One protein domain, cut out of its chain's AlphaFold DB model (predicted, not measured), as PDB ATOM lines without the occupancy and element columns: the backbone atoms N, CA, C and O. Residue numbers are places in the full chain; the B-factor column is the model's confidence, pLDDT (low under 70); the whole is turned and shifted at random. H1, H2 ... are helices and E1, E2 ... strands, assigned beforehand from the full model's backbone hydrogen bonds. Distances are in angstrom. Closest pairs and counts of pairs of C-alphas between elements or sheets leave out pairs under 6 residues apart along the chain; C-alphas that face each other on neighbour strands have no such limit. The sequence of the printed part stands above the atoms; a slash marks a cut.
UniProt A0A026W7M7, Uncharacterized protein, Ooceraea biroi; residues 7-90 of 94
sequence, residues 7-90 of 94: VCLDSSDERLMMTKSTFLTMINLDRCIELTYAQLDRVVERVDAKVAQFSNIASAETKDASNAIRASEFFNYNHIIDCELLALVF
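What this domain is: This is residues 7 to 90 of the 94 residues of an uncharacterized protein of Ooceraea biroi (UniProt A0A026W7M7). One very long, straight helix, H1, makes the length of a rod. A small hairpin of two strands, E1 and E2, is set crosswise where H1 begins, its tip at residues 10 to 15 sticking out; past residue 60, where H1 stops, the backbone folds back and two short helices, H2 and H3, pack on H1, H2 on its residues 54 to 59 and H3 on its residues 47 to 51. The printed part has 84 residues, with the named elements in the order E1, E2, H1, H2, H3; the sheet, E1 - E2, is antiparallel and the class is mostly helix. The whole is extended, with a radius of gyration of the C-alphas of 23.2 A, and it spans 70 by 25 by 17 A.

How they stand to each other: The sheet is a hairpin of E1, residues 7 to 10, and E2, residues 15 to 19, antiparallel at 169 degrees. C-alphas 8 and 17 face each other at 4.5 A, and N 7 and O 18, at 2.8 A, and N 16 and O 9, at 2.9 A, are within hydrogen-bond range. H1, residues 20 to 60, follows E2 with no residue between them; the closest C-alphas of E1 and H1 are those of Val 7 and Lys 20, 5.5 A apart. Residues 25 to 42 of H1 stand free. With its residues 54 to 59 alone, H1 touches H2, residues 65 to 71. Their closest C-alphas, of Ala 58 and Ala 65, are 4.4 A apart, and their lines are about perpendicular at 78 degrees. With its residues 47 to 51 alone, H1 touches H3, residues 80 to 88, at a steep tilt of 52 degrees, the same way; their closest C-alphas are those of Val 47 and Ile 81, 6.6 A apart. H2 and H3 are close but not clearly touching, their closest C-alphas, of Ser 66 and Leu 86, 6.4 A apart. They run opposite ways at a shallow tilt of 32 degrees, only just short of steep. H2 and H3 are both apart from E1 and E2. In H1, H2 and H3 every O i to N i+4 pair is within hydrogen-bond range.

Where its parts are: E1 begins at C-alpha 7, at (320.121, 319.761, 120.855), and is 9.9 A long; E2 is 13.5 A long. H1 runs 60.9 A from C-alpha 20, at (323.083, 316.167, 118.013), to C-alpha 60, at (382.790, 316.005, 129.891). H2 is 9.9 A long. H3 is 11.9 A long and ends at C-alpha 88, at (370.746, 321.483, 115.867).

The domain as a whole: The two C-alphas farthest apart are those of Asp 13 and Lys 63, 70.4 A. The printed part has no cut. The links E1 to E2, E2 to H1 and H1 to H2 are tight, and the link H2 to H3, with 8 residues, is short. The mean pLDDT of the printed part is 95.2, and no printed residue is under 70.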
ATOM      1  N   VAL A   7     319.783 319.425 119.472       94.75
ATOM      2  CA  VAL A   7     320.121 319.761 120.855       94.75
ATOM      3  C   VAL A   7     319.921 321.266 120.998       94.75
ATOM      4  O   VAL A   7     320.391 322.028 120.153       94.75
ATOM      5  N   CYS A   8     319.193 321.668 122.036       94.50
ATOM      6  CA  CYS A   8     318.912 323.059 122.373       94.50
ATOM      7  C   CYS A   8     319.594 323.378 123.704       94.50
ATOM      8  O   CYS A   8     319.396 322.652 124.679       94.50
ATOM      9  N   LEU A   9     320.418 324.420 123.717       92.38
ATOM     10  CA  LEU A   9     321.039 324.983 124.908       92.38
ATOM     11  C   LEU A   9     320.412 326.360 125.127       92.38
ATOM     12  O   LEU A   9     320.521 327.225 124.258       92.38
ATOM     13  N   ASP A  10     319.731 326.537 126.254       94.38
ATOM     14  CA  ASP A  10     319.019 327.768 126.602       94.38
ATOM     15  C   ASP A  10     319.724 328.477 127.773       94.38
ATOM     16  O   ASP A  10     320.113 327.841 128.753       94.38
ATOM     17  N   SER A  11     319.871 329.796 127.660       92.94
ATOM     18  CA  SER A  11     320.296 330.737 128.705       92.94
ATOM     19  C   SER A  11     319.159 331.739 128.982       92.94
ATOM     20  O   SER A  11     318.085 331.625 128.392       92.94
ATOM     21  N   SER A  12     319.354 332.717 129.877       91.19
ATOM     22  CA  SER A  12     318.314 333.697 130.244       91.19
ATOM     23  C   SER A  12     317.764 334.480 129.047       91.19
ATOM     24  O   SER A  12     316.564 334.733 129.001       91.19
ATOM     25  N   ASP A  13     318.619 334.801 128.071       93.00
ATOM     26  CA  ASP A  13     318.275 335.657 126.925       93.00
ATOM     27  C   ASP A  13     318.663 335.052 125.563       93.00
ATOM     28  O   ASP A  13     318.371 335.621 124.512       93.00
ATOM     29  N   GLU A  14     319.314 333.886 125.558       94.00
ATOM     30  CA  GLU A  14     319.910 333.298 124.358       94.00
ATOM     31  C   GLU A  14     319.562 331.817 124.218       94.00
ATOM     32  O   GLU A  14     319.501 331.071 125.194       94.00
ATOM     33  N   ARG A  15     319.374 331.383 122.970       94.12
ATOM     34  CA  ARG A  15     319.130 329.988 122.607       94.12
ATOM     35  C   ARG A  15     320.084 329.577 121.500       94.12
ATOM     36  O   ARG A  15     320.085 330.177 120.426       94.12
ATOM     37  N   LEU A  16     320.815 328.493 121.722       94.00
ATOM     38  CA  LEU A  16     321.640 327.852 120.709       94.00
ATOM     39  C   LEU A  16     321.055 326.488 120.348       94.00
ATOM     40  O   LEU A  16     320.966 325.589 121.182       94.00
ATOM     41  N   MET A  17     320.679 326.320 119.081       95.25
ATOM     42  CA  MET A  17     320.217 325.044 118.540       95.25
ATOM     43  C   MET A  17     321.236 324.493 117.556       95.25
ATOM     44  O   MET A  17     321.701 325.192 116.660       95.25
ATOM     45  N   MET A  18     321.552 323.213 117.690       95.62
ATOM     46  CA  MET A  18     322.461 322.517 116.786       95.62
ATOM     47  C   MET A  18     322.027 321.070 116.600       95.62
ATOM     48  O   MET A  18     321.204 320.545 117.348       95.62
ATOM     49  N   THR A  19     322.585 320.388 115.604       96.50
ATOM     50  CA  THR A  19     322.349 318.947 115.469       96.50
ATOM     51  C   THR A  19     323.035 318.188 116.604       96.50
ATOM     52  O   THR A  19     324.095 318.588 117.088       96.50
ATOM     53  N   LYS A  20     322.470 317.046 117.009       94.88
ATOM     54  CA  LYS A  20     323.083 316.167 118.013       94.88
ATOM     55  C   LYS A  20     324.506 315.755 117.622       94.88
ATOM     56  O   LYS A  20     325.363 315.651 118.494       94.88
ATOM     57  N   SER A  21     324.766 315.533 116.332       95.19
ATOM     58  CA  SER A  21     326.113 315.227 115.845       95.19
ATOM     59  C   SER A  21     327.068 316.399 116.041       95.19
ATOM     60  O   SER A  21     328.165 316.179 116.533       95.19
ATOM     61  N   THR A  22     326.650 317.635 115.741       95.69
ATOM     62  CA  THR A  22     327.471 318.834 115.986       95.69
ATOM     63  C   THR A  22     327.836 318.959 117.465       95.69
ATOM     64  O   THR A  22     329.010 319.115 117.783       95.69
ATOM     65  N   PHE A  23     326.857 318.807 118.361       94.69
ATOM     66  CA  PHE A  23     327.081 318.886 119.807       94.69
ATOM     67  C   PHE A  23     328.107 317.851 120.298       94.69
ATOM     68  O   PHE A  23     329.056 318.191 121.001       94.69
ATOM     69  N   LEU A  24     327.959 316.589 119.882       95.44
ATOM     70  CA  LEU A  24     328.897 315.526 120.256       95.44
ATOM     71  C   LEU A  24     330.291 315.740 119.659       95.44
ATOM     72  O   LEU A  24     331.285 315.470 120.328       95.44
ATOM     73  N   THR A  25     330.380 316.243 118.426       96.38
ATOM     74  CA  THR A  25     331.665 316.592 117.810       96.38
ATOM     75  C   THR A  25     332.384 317.674 118.605       96.38
ATOM     76  O   THR A  25     333.583 317.539 118.817       96.38
ATOM     77  N   MET A  26     331.682 318.703 119.093       96.19
ATOM     78  CA  MET A  26     332.295 319.749 119.921       96.19
ATOM     79  C   MET A  26     332.865 319.188 121.229       96.19
ATOM     80  O   MET A  26     334.010 319.476 121.556       96.19
ATOM     81  N   ILE A  27     332.118 318.327 121.929       95.25
ATOM     82  CA  ILE A  27     332.601 317.669 123.160       95.25
ATOM     83  C   ILE A  27     333.829 316.799 122.877       95.25
ATOM     84  O   ILE A  27     334.801 316.804 123.627       95.25
ATOM     85  N   ASN A  28     333.794 316.028 121.790       97.00
ATOM     86  CA  ASN A  28     334.925 315.185 121.422       97.00
ATOM     87  C   ASN A  28     336.147 316.021 121.030       97.00
ATOM     88  O   ASN A  28     337.263 315.632 121.352       97.00
ATOM     89  N   LEU A  29     335.940 317.156 120.357       97.44
ATOM     90  CA  LEU A  29     337.014 318.064 119.972       97.44
ATOM     91  C   LEU A  29     337.695 318.669 121.201       97.44
ATOM     92  O   LEU A  29     338.917 318.645 121.261       97.44
ATOM     93  N   ASP A  30     336.918 319.131 122.180       97.31
ATOM     94  CA  ASP A  30     337.430 319.641 123.458       97.31
ATOM     95  C   ASP A  30     338.335 318.607 124.144       97.31
ATOM     96  O   ASP A  30     339.506 318.858 124.426       97.31
ATOM     97  N   ARG A  31     337.862 317.360 124.251       96.00
ATOM     98  CA  ARG A  31     338.671 316.261 124.793       96.00
ATOM     99  C   ARG A  31     339.921 315.960 123.961       96.00
ATOM    100  O   ARG A  31     340.961 315.626 124.525       96.00
ATOM    101  N   CYS A  32     339.826 316.007 122.633       97.62
ATOM    102  CA  CYS A  32     340.982 315.805 121.759       97.62
ATOM    103  C   CYS A  32     342.042 316.885 121.987       97.62
ATOM    104  O   CYS A  32     343.218 316.545 122.054       97.62
ATOM    105  N   ILE A  33     341.631 318.146 122.152       97.56
ATOM    106  CA  ILE A  33     342.531 319.269 122.438       97.56
ATOM    107  C   ILE A  33     343.292 319.015 123.743       97.56
ATOM    108  O   ILE A  33     344.521 319.031 123.734       97.56
ATOM    109  N   GLU A  34     342.589 318.680 124.826       97.69
ATOM    110  CA  GLU A  34     343.209 318.371 126.124       97.69
ATOM    111  C   GLU A  34     344.211 317.209 126.036       97.69
ATOM    112  O   GLU A  34     345.324 317.271 126.561       97.69
ATOM    113  N   LEU A  35     343.854 316.142 125.313       97.88
ATOM    114  CA  LEU A  35     344.755 315.009 125.098       97.88
ATOM    115  C   LEU A  35     345.982 315.390 124.266       97.88
ATOM    116  O   LEU A  35     347.076 314.900 124.544       97.88
ATOM    117  N   THR A  36     345.816 316.244 123.255       97.88
ATOM    118  CA  THR A  36     346.928 316.750 122.448       97.88
ATOM    119  C   THR A  36     347.868 317.610 123.288       97.88
ATOM    120  O   THR A  36     349.074 317.389 123.220       97.88
ATOM    121  N   TYR A  37     347.354 318.511 124.128       97.75
ATOM    122  CA  TYR A  37     348.188 319.289 125.053       97.75
ATOM    123  C   TYR A  37     348.981 318.385 125.997       97.75
ATOM    124  O   TYR A  37     350.204 318.466 126.033       97.75
ATOM    125  N   ALA A  38     348.322 317.425 126.648       97.94
ATOM    126  CA  ALA A  38     349.004 316.486 127.537       97.94
ATOM    127  C   ALA A  38     350.074 315.639 126.818       97.94
ATOM    128  O   ALA A  38     351.067 315.227 127.421       97.94
ATOM    129  N   GLN A  39     349.886 315.332 125.529       97.56
ATOM    130  CA  GLN A  39     350.906 314.658 124.724       97.56
ATOM    131  C   GLN A  39     352.085 315.577 124.400       97.56
ATOM    132  O   GLN A  39     353.225 315.120 124.466       97.56
ATOM    133  N   LEU A  40     351.825 316.843 124.069       97.69
ATOM    134  CA  LEU A  40     352.867 317.836 123.812       97.69
ATOM    135  C   LEU A  40     353.703 318.103 125.066       97.69
ATOM    136  O   LEU A  40     354.926 318.078 124.966       97.69
ATOM    137  N   ASP A  41     353.078 318.235 126.236       98.19
ATOM    138  CA  ASP A  41     353.786 318.407 127.512       98.19
ATOM    139  C   ASP A  41     354.769 317.257 127.760       98.19
ATOM    140  O   ASP A  41     355.949 317.475 128.027       98.19
ATOM    141  N   ARG A  42     354.334 316.009 127.540       97.38
ATOM    142  CA  ARG A  42     355.216 314.832 127.649       97.38
ATOM    143  C   ARG A  42     356.356 314.840 126.634       97.38
ATOM    144  O   ARG A  42     357.415 314.271 126.898       97.38
ATOM    145  N   VAL A  43     356.144 315.398 125.443       96.62
ATOM    146  CA  VAL A  43     357.219 315.549 124.452       96.62
ATOM    147  C   VAL A  43     358.228 316.583 124.939       96.62
ATOM    148  O   VAL A  43     359.421 316.291 124.888       96.62
ATOM    149  N   VAL A  44     357.776 317.726 125.461       97.38
ATOM    150  CA  VAL A  44     358.649 318.760 126.041       97.38
ATOM    151  C   VAL A  44     359.485 318.182 127.182       97.38
ATOM    152  O   VAL A  44     360.708 318.260 127.128       97.38
ATOM    153  N   GLU A  45     358.865 317.476 128.129       97.75
ATOM    154  CA  GLU A  45     359.576 316.812 129.233       97.75
ATOM    155  C   GLU A  45     360.659 315.839 128.736       97.75
ATOM    156  O   GLU A  45     361.761 315.768 129.286       97.75
ATOM    157  N   ARG A  46     360.375 315.082 127.665       96.50
ATOM    158  CA  ARG A  46     361.350 314.161 127.056       96.50
ATOM    159  C   ARG A  46     362.499 314.897 126.379       96.50
ATOM    160  O   ARG A  46     363.631 314.418 126.456       96.50
ATOM    161  N   VAL A  47     362.214 316.007 125.698       97.38
ATOM    162  CA  VAL A  47     363.243 316.862 125.096       97.38
ATOM    163  C   VAL A  47     364.138 317.425 126.193       97.38
ATOM    164  O   VAL A  47     365.349 317.245 126.110       97.38
ATOM    165  N   ASP A  48     363.569 318.000 127.252       98.12
ATOM    166  CA  ASP A  48     364.324 318.586 128.365       98.12
ATOM    167  C   ASP A  48     365.229 317.556 129.049       98.12
ATOM    168  O   ASP A  48     366.418 317.808 129.276       98.12
ATOM    169  N   ALA A  49     364.708 316.353 129.309       97.69
ATOM    170  CA  ALA A  49     365.496 315.264 129.880       97.69
ATOM    171  C   ALA A  49     366.674 314.864 128.973       97.69
ATOM    172  O   ALA A  49     367.794 314.664 129.454       97.69
ATOM    173  N   LYS A  50     366.447 314.771 127.654       97.62
ATOM    174  CA  LYS A  50     367.499 314.451 126.676       97.62
ATOM    175  C   LYS A  50     368.524 315.570 126.539       97.62
ATOM    176  O   LYS A  50     369.716 315.274 126.480       97.62
ATOM    177  N   VAL A  51     368.092 316.830 126.545       97.62
ATOM    178  CA  VAL A  51     368.985 317.994 126.546       97.62
ATOM    179  C   VAL A  51     369.897 317.939 127.762       97.62
ATOM    180  O   VAL A  51     371.110 317.960 127.591       97.62
ATOM    181  N   ALA A  52     369.351 317.774 128.971       98.00
ATOM    182  CA  ALA A  52     370.155 317.685 130.188       98.00
ATOM    183  C   ALA A  52     371.181 316.537 130.123       98.00
ATOM    184  O   ALA A  52     372.352 316.715 130.466       98.00
ATOM    185  N   GLN A  53     370.768 315.366 129.631       97.25
ATOM    186  CA  GLN A  53     371.647 314.208 129.480       97.25
ATOM    187  C   GLN A  53     372.781 314.457 128.476       97.25
ATOM    188  O   GLN A  53     373.943 314.182 128.778       97.25
ATOM    189  N   PHE A  54     372.470 315.008 127.304       97.12
ATOM    190  CA  PHE A  54     373.471 315.318 126.283       97.12
ATOM    191  C   PHE A  54     374.381 316.473 126.702       97.12
ATOM    192  O   PHE A  54     375.582 316.400 126.460       97.12
ATOM    193  N   SER A  55     373.863 317.480 127.410       96.31
ATOM    194  CA  SER A  55     374.666 318.550 128.008       96.31
ATOM    195  C   SER A  55     375.688 318.008 129.004       96.31
ATOM    196  O   SER A  55     376.840 318.436 128.976       96.31
ATOM    197  N   ASN A  56     375.316 317.028 129.835       96.31
ATOM    198  CA  ASN A  56     376.259 316.389 130.756       96.31
ATOM    199  C   ASN A  56     377.396 315.679 130.000       96.31
ATOM    200  O   ASN A  56     378.563 315.865 130.343       96.31
ATOM    201  N   ILE A  57     377.084 314.936 128.934       95.25
ATOM    202  CA  ILE A  57     378.096 314.273 128.089       95.25
ATOM    203  C   ILE A  57     378.995 315.312 127.403       95.25
ATOM    204  O   ILE A  57     380.220 315.214 127.462       95.25
ATOM    205  N   ALA A  58     378.391 316.336 126.800       93.31
ATOM    206  CA  ALA A  58     379.095 317.417 126.118       93.31
ATOM    207  C   ALA A  58     380.020 318.202 127.062       93.31
ATOM    208  O   ALA A  58     381.093 318.641 126.654       93.31
ATOM    209  N   SER A  59     379.630 318.355 128.331       93.00
ATOM    210  CA  SER A  59     380.457 319.018 129.343       93.00
ATOM    211  C   SER A  59     381.712 318.218 129.711       93.00
ATOM    212  O   SER A  59     382.734 318.815 130.050       93.00
ATOM    213  N   ALA A  60     381.659 316.885 129.610       91.25
ATOM    214  CA  ALA A  60     382.790 316.005 129.891       91.25
ATOM    215  C   ALA A  60     383.774 315.915 128.711       91.25
ATOM    216  O   ALA A  60     384.979 315.818 128.937       91.25
ATOM    217  N   GLU A  61     383.283 315.988 127.467       83.81
ATOM    218  CA  GLU A  61     384.102 315.938 126.249       83.81
ATOM    219  C   GLU A  61     383.851 317.164 125.359       83.81
ATOM    220  O   GLU A  61     383.023 317.166 124.447       83.81
ATOM    221  N   THR A  62     384.602 318.232 125.628       74.06
ATOM    222  CA  THR A  62     384.391 319.549 125.007       74.06
ATOM    223  C   THR A  62     384.956 319.671 123.591       74.06
ATOM    224  O   THR A  62     384.576 320.589 122.867       74.06
ATOM    225  N   LYS A  63     385.853 318.770 123.164       83.75
ATOM    226  CA  LYS A  63     386.489 318.860 121.836       83.75
ATOM    227  C   LYS A  63     385.589 318.349 120.719       83.75
ATOM    228  O   LYS A  63     385.618 318.894 119.617       83.75
ATOM    229  N   ASP A  64     384.811 317.302 120.987       89.06
ATOM    230  CA  ASP A  64     383.842 316.767 120.032       89.06
ATOM    231  C   ASP A  64     382.625 316.166 120.741       89.06
ATOM    232  O   ASP A  64     382.371 314.959 120.701       89.06
ATOM    233  N   ALA A  65     381.852 317.047 121.379       91.69
ATOM    234  CA  ALA A  65     380.606 316.701 122.057       91.69
ATOM    235  C   ALA A  65     379.662 315.883 121.160       91.69
ATOM    236  O   ALA A  65     379.053 314.917 121.613       91.69
ATOM    237  N   SER A  66     379.589 316.221 119.868       93.56
ATOM    238  CA  SER A  66     378.733 315.522 118.910       93.56
ATOM    239  C   SER A  66     379.114 314.045 118.760       93.56
ATOM    240  O   SER A  66     378.250 313.169 118.756       93.56
ATOM    241  N   ASN A  67     380.412 313.740 118.683       94.19
ATOM    242  CA  ASN A  67     380.888 312.365 118.593       94.19
ATOM    243  C   ASN A  67     380.781 311.632 119.931       94.19
ATOM    244  O   ASN A  67     380.409 310.461 119.937       94.19
ATOM    245  N   ALA A  68     381.022 312.318 121.053       94.75
ATOM    246  CA  ALA A  68     380.818 311.748 122.383       94.75
ATOM    247  C   ALA A  68     379.353 311.333 122.610       94.75
ATOM    248  O   ALA A  68     379.090 310.230 123.085       94.75
ATOM    249  N   ILE A  69     378.394 312.167 122.195       96.25
ATOM    250  CA  ILE A  69     376.962 311.848 122.266       96.25
ATOM    251  C   ILE A  69     376.630 310.654 121.363       96.25
ATOM    252  O   ILE A  69     376.011 309.705 121.841       96.25
ATOM    253  N   ARG A  70     377.085 310.642 120.097       95.50
ATOM    254  CA  ARG A  70     376.846 309.519 119.160       95.50
ATOM    255  C   ARG A  70     377.376 308.180 119.666       95.50
ATOM    256  O   ARG A  70     376.781 307.150 119.372       95.50
ATOM    257  N   ALA A  71     378.507 308.198 120.369       95.50
ATOM    258  CA  ALA A  71     379.129 307.002 120.926       95.50
ATOM    259  C   ALA A  71     378.500 306.554 122.258       95.50
ATOM    260  O   ALA A  71     378.801 305.460 122.732       95.50
ATOM    261  N   SER A  72     377.657 307.386 122.877       95.44
ATOM    262  CA  SER A  72     377.019 307.067 124.153       95.44
ATOM    263  C   SER A  72     375.857 306.086 123.988       95.44
ATOM    264  O   SER A  72     375.141 306.106 122.988       95.44
ATOM    265  N   GLU A  73     375.593 305.289 125.025       96.44
ATOM    266  CA  GLU A  73     374.405 304.421 125.097       96.44
ATOM    267  C   GLU A  73     373.079 305.204 125.125       96.44
ATOM    268  O   GLU A  73     372.002 304.644 124.927       96.44
ATOM    269  N   PHE A  74     373.154 306.513 125.366       95.81
ATOM    270  CA  PHE A  74     372.004 307.395 125.492       95.81
ATOM    271  C   PHE A  74     371.525 307.968 124.162       95.81
ATOM    272  O   PHE A  74     370.481 308.619 124.143       95.81
ATOM    273  N   PHE A  75     372.253 307.749 123.068       97.25
ATOM    274  CA  PHE A  75     371.860 308.197 121.739       97.25
ATOM    275  C   PHE A  75     371.234 307.056 120.933       97.25
ATOM    276  O   PHE A  75     371.819 305.986 120.776       97.25
ATOM    277  N   ASN A  76     370.053 307.302 120.365       97.50
ATOM    278  CA  ASN A  76     369.401 306.385 119.437       97.50
ATOM    279  C   ASN A  76     369.195 307.042 118.068       97.50
ATOM    280  O   ASN A  76     368.371 307.941 117.919       97.50
ATOM    281  N   TYR A  77     369.869 306.517 117.043       96.00
ATOM    282  CA  TYR A  77     369.788 307.015 115.664       96.00
ATOM    283  C   TYR A  77     368.397 306.875 115.014       96.00
ATOM    284  O   TYR A  77     368.126 307.519 114.004       96.00
ATOM    285  N   ASN A  78     367.506 306.053 115.579       97.50
ATOM    286  CA  ASN A  78     366.114 305.923 115.138       97.50
ATOM    287  C   ASN A  78     365.147 306.822 115.929       97.50
ATOM    288  O   ASN A  78     363.936 306.766 115.705       97.50
ATOM    289  N   HIS A  79     365.638 307.612 116.889       96.38
ATOM    290  CA  HIS A  79     364.810 308.473 117.725       96.38
ATOM    291  C   HIS A  79     364.935 309.928 117.274       96.38
ATOM    292  O   HIS A  79     365.988 310.544 117.415       96.38
ATOM    293  N   ILE A  80     363.840 310.490 116.755       96.62
ATOM    294  CA  ILE A  80     363.854 311.817 116.125       96.62
ATOM    295  C   ILE A  80     364.388 312.913 117.056       96.62
ATOM    296  O   ILE A  80     365.220 313.702 116.633       96.62
ATOM    297  N   ILE A  81     364.001 312.914 118.337       96.75
ATOM    298  CA  ILE A  81     364.476 313.918 119.303       96.75
ATOM    299  C   ILE A  81     365.997 313.836 119.469       96.75
ATOM    300  O   ILE A  81     366.663 314.864 119.516       96.75
ATOM    301  N   ASP A  82     366.560 312.627 119.519       97.69
ATOM    302  CA  ASP A  82     368.000 312.445 119.700       97.69
ATOM    303  C   ASP A  82     368.752 312.975 118.472       97.69
ATOM    304  O   ASP A  82     369.739 313.697 118.612       97.69
ATOM    305  N   CYS A  83     368.256 312.657 117.273       96.81
ATOM    306  CA  CYS A  83     368.823 313.118 116.007       96.81
ATOM    307  C   CYS A  83     368.757 314.644 115.855       96.81
ATOM    308  O   CYS A  83     369.765 315.258 115.511       96.81
ATOM    309  N   GLU A  84     367.605 315.254 116.141       96.56
ATOM    310  CA  GLU A  84     367.405 316.704 116.031       96.56
ATOM    311  C   GLU A  84     368.252 317.470 117.053       96.56
ATOM    312  O   GLU A  84     368.935 318.428 116.694       96.56
ATOM    313  N   LEU A  85     368.293 317.023 118.314       96.56
ATOM    314  CA  LEU A  85     369.145 317.646 119.332       96.56
ATOM    315  C   LEU A  85     370.624 317.560 118.951       96.56
ATOM    316  O   LEU A  85     371.361 318.540 119.059       96.56
ATOM    317  N   LEU A  86     371.067 316.401 118.471       95.62
ATOM    318  CA  LEU A  86     372.443 316.222 118.034       95.62
ATOM    319  C   LEU A  86     372.793 317.101 116.823       95.62
ATOM    320  O   LEU A  86     373.918 317.585 116.745       95.62
ATOM    321  N   ALA A  87     371.869 317.287 115.879       94.25
ATOM    322  CA  ALA A  87     372.101 318.087 114.681       94.25
ATOM    323  C   ALA A  87     372.061 319.596 114.966       94.25
ATOM    324  O   ALA A  87     372.948 320.321 114.522       94.25
ATOM    325  N   LEU A  88     371.051 320.059 115.706       93.94
ATOM    326  CA  LEU A  88     370.746 321.483 115.867       93.94
ATOM    327  C   LEU A  88     371.375 322.111 117.113       93.94
ATOM    328  O   LEU A  88     371.684 323.299 117.100       93.94
ATOM    329  N   VAL A  89     371.548 321.341 118.190       93.69
ATOM    330  CA  VAL A  89     372.020 321.863 119.485       93.69
ATOM    331  C   VAL A  89     373.483 321.509 119.727       93.69
ATOM    332  O   VAL A  89     374.268 322.363 120.131       93.69
ATOM    333  N   PHE A  90     373.862 320.257 119.465       93.25
ATOM    334  CA  PHE A  90     375.207 319.740 119.752       93.25
ATOM    335  C   PHE A  90     376.055 319.497 118.496       93.25
ATOM    336  O   PHE A  90     377.146 318.927 118.581       93.25
TER     337      PHE A  90